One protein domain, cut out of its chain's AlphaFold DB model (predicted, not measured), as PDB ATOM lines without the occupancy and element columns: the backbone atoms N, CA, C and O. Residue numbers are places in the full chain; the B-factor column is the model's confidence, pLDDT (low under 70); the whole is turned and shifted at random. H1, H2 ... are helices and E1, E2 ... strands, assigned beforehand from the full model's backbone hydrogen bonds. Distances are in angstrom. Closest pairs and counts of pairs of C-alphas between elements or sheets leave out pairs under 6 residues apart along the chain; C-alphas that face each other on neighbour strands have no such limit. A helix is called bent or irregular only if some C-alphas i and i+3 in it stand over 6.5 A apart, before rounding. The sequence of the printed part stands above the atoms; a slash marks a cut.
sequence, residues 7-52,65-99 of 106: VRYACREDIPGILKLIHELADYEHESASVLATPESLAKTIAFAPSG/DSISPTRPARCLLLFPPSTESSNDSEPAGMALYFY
ATOM      1  N   VAL A   7     -28.582  30.701  73.179       85.25
ATOM      2  CA  VAL A   7     -28.784  32.073  72.689       85.25
ATOM      3  C   VAL A   7     -30.256  32.259  72.356       85.25
ATOM      4  O   VAL A   7     -30.797  31.531  71.524       85.25
ATOM      5  N   ARG A   8     -30.909  33.241  72.985       85.62
ATOM      6  CA  ARG A   8     -32.327  33.553  72.744       85.62
ATOM      7  C   ARG A   8     -32.598  35.051  72.758       85.62
ATOM      8  O   ARG A   8     -31.794  35.837  73.254       85.62
ATOM      9  N   TYR A   9     -33.752  35.451  72.232       86.50
ATOM     10  CA  TYR A   9     -34.227  36.824  72.376       86.50
ATOM     11  C   TYR A   9     -34.528  37.156  73.840       86.50
ATOM     12  O   TYR A   9     -35.025  36.314  74.598       86.50
ATOM     13  N   ALA A  10     -34.239  38.401  74.213       86.38
ATOM     14  CA  ALA A  10     -34.612  38.934  75.510       86.38
ATOM     15  C   ALA A  10     -36.136  38.991  75.645       86.38
ATOM     16  O   ALA A  10     -36.852  39.468  74.756       86.38
ATOM     17  N   CYS A  11     -36.612  38.541  76.795       88.00
ATOM     18  CA  CYS A  11     -37.969  38.714  77.274       88.00
ATOM     19  C   CYS A  11     -37.990  39.835  78.319       88.00
ATOM     20  O   CYS A  11     -36.956  40.263  78.832       88.00
ATOM     21  N   ARG A  12     -39.183  40.331  78.648       85.06
ATOM     22  CA  ARG A  12     -39.334  41.444  79.599       85.06
ATOM     23  C   ARG A  12     -38.833  41.103  81.009       85.06
ATOM     24  O   ARG A  12     -38.442  41.997  81.751       85.06
ATOM     25  N   GLU A  13     -38.816  39.818  81.347       87.25
ATOM     26  CA  GLU A  13     -38.272  39.275  82.596       87.25
ATOM     27  C   GLU A  13     -36.744  39.400  82.677       87.25
ATOM     28  O   GLU A  13     -36.206  39.500  83.771       87.25
ATOM     29  N   ASP A  14     -36.044  39.495  81.540       87.81
ATOM     30  CA  ASP A  14     -34.581  39.595  81.498       87.81
ATOM     31  C   ASP A  14     -34.056  41.032  81.691       87.81
ATOM     32  O   ASP A  14     -32.844  41.257  81.685       87.81
ATOM     33  N   ILE A  15     -34.940  42.027  81.858       90.12
ATOM     34  CA  ILE A  15     -34.556  43.436  82.063       90.12
ATOM     35  C   ILE A  15     -33.533  43.613  83.200       90.12
ATOM     36  O   ILE A  15     -32.563  44.342  82.984       90.12
ATOM     37  N   PRO A  16     -33.685  42.977  84.380       90.31
ATOM     38  CA  PRO A  16     -32.696  43.090  85.449       90.31
ATOM     39  C   PRO A  16     -31.317  42.556  85.036       90.31
ATOM     40  O   PRO A  16     -30.308  43.183  85.349       90.31
ATOM     41  N   GLY A  17     -31.268  41.452  84.281       90.00
ATOM     42  CA  GLY A  17     -30.019  40.875  83.774       90.00
ATOM     43  C   GLY A  17     -29.339  41.762  82.729       90.00
ATOM     44  O   GLY A  17     -28.136  41.992  82.798       90.00
ATOM     45  N   ILE A  18     -30.112  42.340  81.803       91.06
ATOM     46  CA  ILE A  18     -29.609  43.315  80.819       91.06
ATOM     47  C   ILE A  18     -29.037  44.546  81.523       91.06
ATOM     48  O   ILE A  18     -27.957  45.017  81.174       91.06
ATOM     49  N   LEU A  19     -29.757  45.070  82.517       91.12
ATOM     50  CA  LEU A  19     -29.322  46.241  83.267       91.12
ATOM     51  C   LEU A  19     -28.010  45.960  84.010       91.12
ATOM     52  O   LEU A  19     -27.096  46.776  83.942       91.12
ATOM     53  N   LYS A  20     -27.894  44.790  84.650       90.94
ATOM     54  CA  LYS A  20     -26.656  44.346  85.301       90.94
ATOM     55  C   LYS A  20     -25.483  44.321  84.316       90.94
ATOM     56  O   LYS A  20     -24.468  44.942  84.603       90.94
ATOM     57  N   LEU A  21     -25.650  43.717  83.136       90.94
ATOM     58  CA  LEU A  21     -24.605  43.682  82.102       90.94
ATOM     59  C   LEU A  21     -24.174  45.082  81.636       90.94
ATOM     60  O   LEU A  21     -22.991  45.321  81.417       90.94
ATOM     61  N   ILE A  22     -25.119  46.018  81.489       90.75
ATOM     62  CA  ILE A  22     -24.810  47.409  81.117       90.75
ATOM     63  C   ILE A  22     -23.992  48.099  82.211       90.75
ATOM     64  O   ILE A  22     -23.012  48.770  81.900       90.75
ATOM     65  N   HIS A  23     -24.390  47.941  83.475       89.62
ATOM     66  CA  HIS A  23     -23.661  48.526  84.598       89.62
ATOM     67  C   HIS A  23     -22.270  47.911  84.759       89.62
ATOM     68  O   HIS A  23     -21.313  48.657  84.908       89.62
ATOM     69  N   GLU A  24     -22.136  46.588  84.651       89.94
ATOM     70  CA  GLU A  24     -20.836  45.909  84.716       89.94
ATOM     71  C   GLU A  24     -19.888  46.375  83.604       89.94
ATOM     72  O   GLU A  24     -18.704  46.599  83.857       89.94
ATOM     73  N   LEU A  25     -20.401  46.578  82.384       88.31
ATOM     74  CA  LEU A  25     -19.610  47.121  81.280       88.31
ATOM     75  C   LEU A  25     -19.182  48.570  81.548       88.31
ATOM     76  O   LEU A  25     -18.020  48.914  81.353       88.31
ATOM     77  N   ALA A  26     -20.096  49.408  82.034       88.56
ATOM     78  CA  ALA A  26     -19.789  50.800  82.336       88.56
ATOM     79  C   ALA A  26     -18.809  50.952  83.506       88.56
ATOM     80  O   ALA A  26     -17.933  51.811  83.464       88.56
ATOM     81  N   ASP A  27     -18.925  50.103  84.528       90.31
ATOM     82  CA  ASP A  27     -17.982  50.043  85.644       90.31
ATOM     83  C   ASP A  27     -16.589  49.617  85.161       90.31
ATOM     84  O   ASP A  27     -15.588  50.198  85.585       90.31
ATOM     85  N   TYR A  28     -16.516  48.658  84.230       88.62
ATOM     86  CA  TYR A  28     -15.264  48.246  83.592       88.62
ATOM     87  C   TYR A  28     -14.625  49.372  82.758       88.62
ATOM     88  O   TYR A  28     -13.405  49.533  82.774       88.62
ATOM     89  N   GLU A  29     -15.432  50.181  82.066       90.69
ATOM     90  CA  GLU A  29     -14.974  51.325  81.264       90.69
ATOM     91  C   GLU A  29     -14.792  52.625  82.077       90.69
ATOM     92  O   GLU A  29     -14.422  53.651  81.511       90.69
ATOM     93  N   HIS A  30     -15.007  52.593  83.401       86.19
ATOM     94  CA  HIS A  30     -15.013  53.762  84.297       86.19
ATOM     95  C   HIS A  30     -16.035  54.861  83.928       86.19
ATOM     96  O   HIS A  30     -15.908  56.006  84.363       86.19
ATOM     97  N   GLU A  31     -17.085  54.509  83.189       87.12
ATOM     98  CA  GLU A  31     -18.123  55.405  82.663       87.12
ATOM     99  C   GLU A  31     -19.486  55.178  83.348       87.12
ATOM    100  O   GLU A  31     -20.546  55.452  82.782       87.12
ATOM    101  N   SER A  32     -19.498  54.714  84.602       78.62
ATOM    102  CA  SER A  32     -20.725  54.431  85.370       78.62
ATOM    103  C   SER A  32     -21.690  55.626  85.442       78.62
ATOM    104  O   SER A  32     -22.905  55.451  85.491       78.62
ATOM    105  N   ALA A  33     -21.163  56.857  85.414       77.06
ATOM    106  CA  ALA A  33     -21.953  58.092  85.420       77.06
ATOM    107  C   ALA A  33     -22.680  58.375  84.088       77.06
ATOM    108  O   ALA A  33     -23.605  59.186  84.054       77.06
ATOM    109  N   SER A  34     -22.275  57.708  83.004       80.75
ATOM    110  CA  SER A  34     -22.857  57.814  81.661       80.75
ATOM    111  C   SER A  34     -24.022  56.831  81.453       80.75
ATOM    112  O   SER A  34     -24.752  56.900  80.459       80.75
ATOM    113  N   VAL A  35     -24.252  55.916  82.407       84.00
ATOM    114  CA  VAL A  35     -25.331  54.924  82.328       84.00
ATOM    115  C   VAL A  35     -26.682  55.589  82.587       84.00
ATOM    116  O   VAL A  35     -27.127  55.752  83.719       84.00
ATOM    117  N   LEU A  36     -27.373  55.932  81.502       85.62
ATOM    118  CA  LEU A  36     -28.764  56.407  81.523       85.62
ATOM    119  C   LEU A  36     -29.785  55.260  81.410       85.62
ATOM    120  O   LEU A  36     -30.994  55.496  81.309       85.62
ATOM    121  N   ALA A  37     -29.313  54.012  81.366       85.62
ATOM    122  CA  ALA A  37     -30.169  52.843  81.259       85.62
ATOM    123  C   ALA A  37     -30.939  52.641  82.570       85.62
ATOM    124  O   ALA A  37     -30.365  52.431  83.630       85.62
ATOM    125  N   THR A  38     -32.264  52.686  82.488       89.25
ATOM    126  CA  THR A  38     -33.171  52.318  83.580       89.25
ATOM    127  C   THR A  38     -34.080  51.187  83.106       89.25
ATOM    128  O   THR A  38     -34.265  51.038  81.892       89.25
ATOM    129  N   PRO A  39     -34.707  50.412  84.010       88.69
ATOM    130  CA  PRO A  39     -35.666  49.378  83.616       88.69
ATOM    131  C   PRO A  39     -36.758  49.913  82.678       88.69
ATOM    132  O   PRO A  39     -37.124  49.261  81.702       88.69
ATOM    133  N   GLU A  40     -37.235  51.135  82.930       88.94
ATOM    134  CA  GLU A  40     -38.233  51.802  82.092       88.94
ATOM    135  C   GLU A  40     -37.685  52.237  80.730       88.94
ATOM    136  O   GLU A  40     -38.391  52.130  79.727       88.94
ATOM    137  N   SER A  41     -36.444  52.733  80.682       87.88
ATOM    138  CA  SER A  41     -35.780  53.125  79.436       87.88
ATOM    139  C   SER A  41     -35.542  51.902  78.546       87.88
ATOM    140  O   SER A  41     -35.972  51.879  77.396       87.88
ATOM    141  N   LEU A  42     -35.006  50.813  79.112       88.88
ATOM    142  CA  LEU A  42     -34.819  49.538  78.412       88.88
ATOM    143  C   LEU A  42     -36.149  48.970  77.904       88.88
ATOM    144  O   LEU A  42     -36.253  48.574  76.745       88.88
ATOM    145  N   ALA A  43     -37.191  49.014  78.739       86.69
ATOM    146  CA  ALA A  43     -38.547  48.616  78.377       86.69
ATOM    147  C   ALA A  43     -39.162  49.437  77.227       86.69
ATOM    148  O   ALA A  43     -40.093  48.961  76.566       86.69
ATOM    149  N   LYS A  44     -38.706  50.681  77.045       85.44
ATOM    150  CA  LYS A  44     -39.138  51.578  75.971       85.44
ATOM    151  C   LYS A  44     -38.300  51.406  74.715       85.44
ATOM    152  O   LYS A  44     -38.881  51.523  73.653       85.44
ATOM    153  N   THR A  45     -37.007  51.110  74.814       85.88
ATOM    154  CA  THR A  45     -36.091  51.043  73.664       85.88
ATOM    155  C   THR A  45     -36.034  49.662  73.007       85.88
ATOM    156  O   THR A  45     -35.872  49.570  71.789       85.88
ATOM    157  N   ILE A  46     -36.161  48.587  73.790       87.12
ATOM    158  CA  ILE A  46     -36.027  47.207  73.310       87.12
ATOM    159  C   ILE A  46     -37.406  46.644  72.945       87.12
ATOM    160  O   ILE A  46     -38.356  46.714  73.726       87.12
ATOM    161  N   ALA A  47     -37.512  46.055  71.757       86.69
ATOM    162  CA  ALA A  47     -38.633  45.216  71.361       86.69
ATOM    163  C   ALA A  47     -38.395  43.783  71.862       86.69
ATOM    164  O   ALA A  47     -37.533  43.069  71.337       86.69
ATOM    165  N   PHE A  48     -39.143  43.375  72.889       84.94
ATOM    166  CA  PHE A  48     -38.982  42.077  73.543       84.94
ATOM    167  C   PHE A  48     -39.723  40.956  72.810       84.94
ATOM    168  O   PHE A  48     -40.768  41.161  72.183       84.94
ATOM    169  N   ALA A  49     -39.184  39.743  72.927       80.12
ATOM    170  CA  ALA A  49     -39.894  38.524  72.569       80.12
ATOM    171  C   ALA A  49     -40.960  38.186  73.633       80.12
ATOM    172  O   ALA A  49     -40.828  38.594  74.794       80.12
ATOM    173  N   PRO A  50     -42.027  37.456  73.264       71.56
ATOM    174  CA  PRO A  50     -42.990  36.966  74.240       71.56
ATOM    175  C   PRO A  50     -42.320  35.928  75.149       71.56
ATOM    176  O   PRO A  50     -41.490  35.134  74.697       71.56
ATOM    177  N   SER A  51     -42.711  35.928  76.425       63.31
ATOM    178  CA  SER A  51     -42.213  34.956  77.402       63.31
ATOM    179  C   SER A  51     -42.533  33.529  76.932       63.31
ATOM    180  O   SER A  51     -43.661  33.239  76.531       63.31
ATOM    181  N   GLY A  52     -41.521  32.657  76.915       56.34
ATOM    182  CA  GLY A  52     -41.647  31.248  76.516       56.34
ATOM    183  C   GLY A  52     -41.220  30.891  75.084       56.34
ATOM    184  O   GLY A  52     -41.187  29.704  74.756       56.34
ATOM    185  N   ASP A  65     -43.218  42.110  70.734       69.00
ATOM    186  CA  ASP A  65     -43.313  43.545  70.471       69.00
ATOM    187  C   ASP A  65     -42.818  43.849  69.044       69.00
ATOM    188  O   ASP A  65     -41.737  43.417  68.620       69.00
ATOM    189  N   SER A  66     -43.610  44.614  68.293       69.56
ATOM    190  CA  SER A  66     -43.217  45.095  66.968       69.56
ATOM    191  C   SER A  66     -42.069  46.093  67.075       69.56
ATOM    192  O   SER A  66     -42.057  46.954  67.957       69.56
ATOM    193  N   ILE A  67     -41.136  46.016  66.124       74.06
ATOM    194  CA  ILE A  67     -40.117  47.053  65.943       74.06
ATOM    195  C   ILE A  67     -40.815  48.334  65.505       74.06
ATOM    196  O   ILE A  67     -41.603  48.333  64.558       74.06
ATOM    197  N   SER A  68     -40.533  49.420  66.208       73.69
ATOM    198  CA  SER A  68     -41.115  50.733  65.954       73.69
ATOM    199  C   SER A  68     -40.059  51.817  66.169       73.69
ATOM    200  O   SER A  68     -39.045  51.561  66.818       73.69
ATOM    201  N   PRO A  69     -40.290  53.061  65.711       74.50
ATOM    202  CA  PRO A  69     -39.405  54.184  66.033       74.50
ATOM    203  C   PRO A  69     -39.233  54.399  67.543       74.50
ATOM    204  O   PRO A  69     -38.216  54.917  67.987       74.50
ATOM    205  N   THR A  70     -40.226  53.988  68.339       76.50
ATOM    206  CA  THR A  70     -40.159  54.024  69.800       76.50
ATOM    207  C   THR A  70     -39.377  52.853  70.392       76.50
ATOM    208  O   THR A  70     -38.753  53.053  71.423       76.50
ATOM    209  N   ARG A  71     -39.348  51.684  69.730       80.56
ATOM    210  CA  ARG A  71     -38.604  50.466  70.109       80.56
ATOM    211  C   ARG A  71     -37.711  49.984  68.957       80.56
ATOM    212  O   ARG A  71     -38.033  48.985  68.303       80.56
ATOM    213  N   PRO A  72     -36.620  50.704  68.649       81.69
ATOM    214  CA  PRO A  72     -35.817  50.421  67.463       81.69
ATOM    215  C   PRO A  72     -34.874  49.221  67.634       81.69
ATOM    216  O   PRO A  72     -34.353  48.710  66.640       81.69
ATOM    217  N   ALA A  73     -34.627  48.780  68.873       85.31
ATOM    218  CA  ALA A  73     -33.610  47.786  69.189       85.31
ATOM    219  C   ALA A  73     -34.206  46.399  69.454       85.31
ATOM    220  O   ALA A  73     -35.242  46.272  70.106       85.31
ATOM    221  N   ARG A  74     -33.499  45.344  69.045       86.75
ATOM    222  CA  ARG A  74     -33.671  43.990  69.590       86.75
ATOM    223  C   ARG A  74     -32.459  43.586  70.403       86.75
ATOM    224  O   ARG A  74     -31.338  43.979  70.091       86.75
ATOM    225  N   CYS A  75     -32.711  42.772  71.423       88.38
ATOM    226  CA  CYS A  75     -31.696  42.241  72.316       88.38
ATOM    227  C   CYS A  75     -31.682  40.709  72.246       88.38
ATOM    228  O   CYS A  75     -32.728  40.063  72.353       88.38
ATOM    229  N   LEU A  76     -30.495  40.144  72.045       88.50
ATOM    230  CA  LEU A  76     -30.198  38.724  72.193       88.50
ATOM    231  C   LEU A  76     -29.391  38.531  73.471       88.50
ATOM    232  O   LEU A  76     -28.491  39.320  73.753       88.50
ATOM    233  N   LEU A  77     -29.693  37.468  74.205       88.25
ATOM    234  CA  LEU A  77     -29.018  37.096  75.438       88.25
ATOM    235  C   LEU A  77     -28.351  35.738  75.288       88.25
ATOM    236  O   LEU A  77     -28.926  34.802  74.724       88.25
ATOM    237  N   LEU A  78     -27.132  35.667  75.807       87.75
ATOM    238  CA  LEU A  78     -26.316  34.473  75.899       87.75
ATOM    239  C   LEU A  78     -26.431  33.915  77.313       87.75
ATOM    240  O   LEU A  78     -26.030  34.569  78.272       87.75
ATOM    241  N   PHE A  79     -26.922  32.692  77.430       86.38
ATOM    242  CA  PHE A  79     -27.000  31.973  78.689       86.38
ATOM    243  C   PHE A  79     -25.913  30.902  78.729       86.38
ATOM    244  O   PHE A  79     -25.830  30.079  77.804       86.38
ATOM    245  N   PRO A  80     -25.069  30.907  79.775       84.19
ATOM    246  CA  PRO A  80     -24.103  29.847  79.972       84.19
ATOM    247  C   PRO A  80     -24.850  28.537  80.246       84.19
ATOM    248  O   PRO A  80     -26.007  28.548  80.683       84.19
ATOM    249  N   PRO A  81     -24.195  27.399  80.002       79.75
ATOM    250  CA  PRO A  81     -24.803  26.117  80.275       79.75
ATOM    251  C   PRO A  81     -25.146  25.990  81.755       79.75
ATOM    252  O   PRO A  81     -24.358  26.387  82.616       79.75
ATOM    253  N   SER A  82     -26.310  25.413  82.040       68.50
ATOM    254  CA  SER A  82     -26.785  25.169  83.399       68.50
ATOM    255  C   SER A  82     -25.824  24.195  84.083       68.50
ATOM    256  O   SER A  82     -25.860  22.989  83.845       68.50
ATOM    257  N   THR A  83     -24.912  24.712  84.899       64.44
ATOM    258  CA  THR A  83     -24.195  23.885  85.861       64.44
ATOM    259  C   THR A  83     -25.139  23.603  87.018       64.44
ATOM    260  O   THR A  83     -25.948  24.446  87.401       64.44
ATOM    261  N   GLU A  84     -25.034  22.406  87.585       58.53
ATOM    262  CA  GLU A  84     -25.863  21.851  88.667       58.53
ATOM    263  C   GLU A  84     -25.975  22.703  89.953       58.53
ATOM    264  O   GLU A  84     -26.639  22.304  90.905       58.53
ATOM    265  N   SER A  85     -25.354  23.885  89.978       57.91
ATOM    266  CA  SER A  85     -25.300  24.803  91.109       57.91
ATOM    267  C   SER A  85     -26.075  26.117  90.914       57.91
ATOM    268  O   SER A  85     -26.224  26.847  91.892       57.91
ATOM    269  N   SER A  86     -26.588  26.423  89.714       53.50
ATOM    270  CA  SER A  86     -27.340  27.661  89.446       53.50
ATOM    271  C   SER A  86     -28.710  27.356  88.836       53.50
ATOM    272  O   SER A  86     -28.810  26.979  87.674       53.50
ATOM    273  N   ASN A  87     -29.772  27.538  89.629       53.88
ATOM    274  CA  ASN A  87     -31.166  27.441  89.167       53.88
ATOM    275  C   ASN A  87     -31.607  28.654  88.324       53.88
ATOM    276  O   ASN A  87     -32.611  28.568  87.625       53.88
ATOM    277  N   ASP A  88     -30.857  29.754  88.381       57.47
ATOM    278  CA  ASP A  88     -31.070  30.966  87.595       57.47
ATOM    279  C   ASP A  88     -29.821  31.167  86.728       57.47
ATOM    280  O   ASP A  88     -28.762  31.572  87.215       57.47
ATOM    281  N   SER A  89     -29.892  30.782  85.452       67.19
ATOM    282  CA  SER A  89     -28.825  31.102  84.504       67.19
ATOM    283  C   SER A  89     -28.886  32.603  84.238       67.19
ATOM    284  O   SER A  89     -29.684  33.057  83.423       67.19
ATOM    285  N   GLU A  90     -28.055  33.383  84.928       82.25
ATOM    286  CA  GLU A  90     -27.857  34.787  84.577       82.25
ATOM    287  C   GLU A  90     -27.274  34.891  83.155       82.25
ATOM    288  O   GLU A  90     -26.461  34.047  82.752       82.25
ATOM    289  N   PRO A  91     -27.673  35.902  82.366       87.69
ATOM    290  CA  PRO A  91     -27.098  36.094  81.046       87.69
ATOM    291  C   PRO A  91     -25.612  36.449  81.180       87.69
ATOM    292  O   PRO A  91     -25.248  37.393  81.873       87.69
ATOM    293  N   ALA A  92     -24.753  35.708  80.485       88.19
ATOM    294  CA  ALA A  92     -23.310  35.951  80.440       88.19
ATOM    295  C   ALA A  92     -22.920  37.000  79.385       88.19
ATOM    296  O   ALA A  92     -21.780  37.452  79.342       88.19
ATOM    297  N   GLY A  93     -23.845  37.362  78.497       87.00
ATOM    298  CA  GLY A  93     -23.606  38.368  77.474       87.00
ATOM    299  C   GLY A  93     -24.890  38.801  76.784       87.00
ATOM    300  O   GLY A  93     -25.889  38.079  76.780       87.00
ATOM    301  N   MET A  94     -24.842  39.983  76.177       91.00
ATOM    302  CA  MET A  94     -25.941  40.526  75.389       91.00
ATOM    303  C   MET A  94     -25.447  41.075  74.051       91.00
ATOM    304  O   MET A  94     -24.336  41.590  73.950       91.00
ATOM    305  N   ALA A  95     -26.301  41.008  73.035       89.00
ATOM    306  CA  ALA A  95     -26.100  41.686  71.762       89.00
ATOM    307  C   ALA A  95     -27.323  42.546  71.447       89.00
ATOM    308  O   ALA A  95     -28.458  42.067  71.494       89.00
ATOM    309  N   LEU A  96     -27.086  43.814  71.109       87.69
ATOM    310  CA  LEU A  96     -28.118  44.750  70.679       87.69
ATOM    311  C   LEU A  96     -27.972  45.017  69.185       87.69
ATOM    312  O   LEU A  96     -26.868  45.260  68.700       87.69
ATOM    313  N   TYR A  97     -29.082  45.007  68.458       84.62
ATOM    314  CA  TYR A  97     -29.078  45.378  67.050       84.62
ATOM    315  C   TYR A  97     -30.293  46.231  66.699       84.62
ATOM    316  O   TYR A  97     -31.385  46.048  67.240       84.62
ATOM    317  N   PHE A  98     -30.081  47.180  65.790       83.50
ATOM    318  CA  PHE A  98     -31.068  48.168  65.371       83.50
ATOM    319  C   PHE A  98     -31.414  47.946  63.904       83.50
ATOM    320  O   PHE A  98     -30.525  47.755  63.073       83.50
ATOM    321  N   TYR A  99     -32.703  47.996  63.573       72.00
ATOM    322  CA  TYR A  99     -33.134  47.976  62.178       72.00
ATOM    323  C   TYR A  99     -33.084  49.395  61.611       72.00
ATOM    324  O   TYR A  99     -34.048  50.147  61.719       72.00
TER     325      TYR A  99
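AT A GLANCE: This is residues 7 to 52 and 65 to 99 of the 106 residues of an uncharacterized protein of Sclerotinia sclerotiorum (strain ATCC 18683 / 1980 / Ss-1) (UniProt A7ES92). A small antiparallel sheet of three strands has one long helix, H1, grazing it with residues 14 to 22, and a short helix, H2, set about perpendicular to H1 near the first residue of E2. The sheet's two longer strands, E2 and E3, form a hairpin whose long loop, residues 80 to 92, reaches out to 24 A from the mean of the C-alphas. The printed part has 81 residues, with two named helices and three named strands in the order E1 H1 H2 E2 E3; the sheet's order is E1 E2 E3. The class is mixed, helices and strands, with 40 residues, under half, in named elements. The whole is compact, with a radius of gyration of the C-alphas of 13.2 A, and only just flat, spanning 42 by 35 by 19 A.

HOW THE PARTS SIT: E1, residues 7 to 9, is an edge strand, antiparallel to the inner strand E2, residues 73 to 79, at 147 degrees; N 77 and O 8 are within hydrogen-bond range at 2.8 A. A tight link joins E1 to H1, residues 12 to 28. H1 is on the sheet but only grazes it. H1 and E2 are near each other, with 6 pairs of C-alphas within 10 A. H1 touches H2, residues 39 to 45, with residues 12 to 19 alone; the closest C-alphas, of Ile 15 and Pro 39, are 6.2 A apart, and the lines are about perpendicular at 82 degrees. H2 is only just on the sheet, with 5 pairs of C-alphas within 10 A, and only grazes it with residues 42 to 45; the closest C-alphas of H2 and E2, of Thr 45 and Ala 73, are 6.1 A apart. E2 and the other edge strand, E3, residues 93 to 98, form an antiparallel hairpin at 161 degrees; N 76 and O 95 are 2.9 A apart, within hydrogen-bond range, as are N 97 and O 74 at 3.0 A. The closest C-alphas of H1 and E3, of Leu 21 and Gly 93, are 7.1 A apart. Every O i to N i+4 pair is within hydrogen-bond range in H2, and 11 of 13 in H1.

IN THESE COORDINATES: E1 begins at C-alpha 7, (-28.784, 32.073, 72.689). H1 is 25.3 A long and irregular: C-alphas 13 and 16 are 7.3 A apart. H2 is 10.1 A long, E2 19.6 A and E3 17.3 A, ending at C-alpha 98, (-31.068, 48.168, 65.371).

THE WHOLE: The two C-alphas farthest apart, of Pro 69 and Glu 84, are 41.7 A apart. Residues 53 to 64 are not printed; C-alphas 52 and 65 are 13.8 A apart across this cut, in the link from H2 to E2. The link from E2 to E3 is long, and that from H1 to H2 is short. Mean pLDDT of the printed part is 82.1; residues 51 to 52, 65 to 66 and 82 to 89 are under 70.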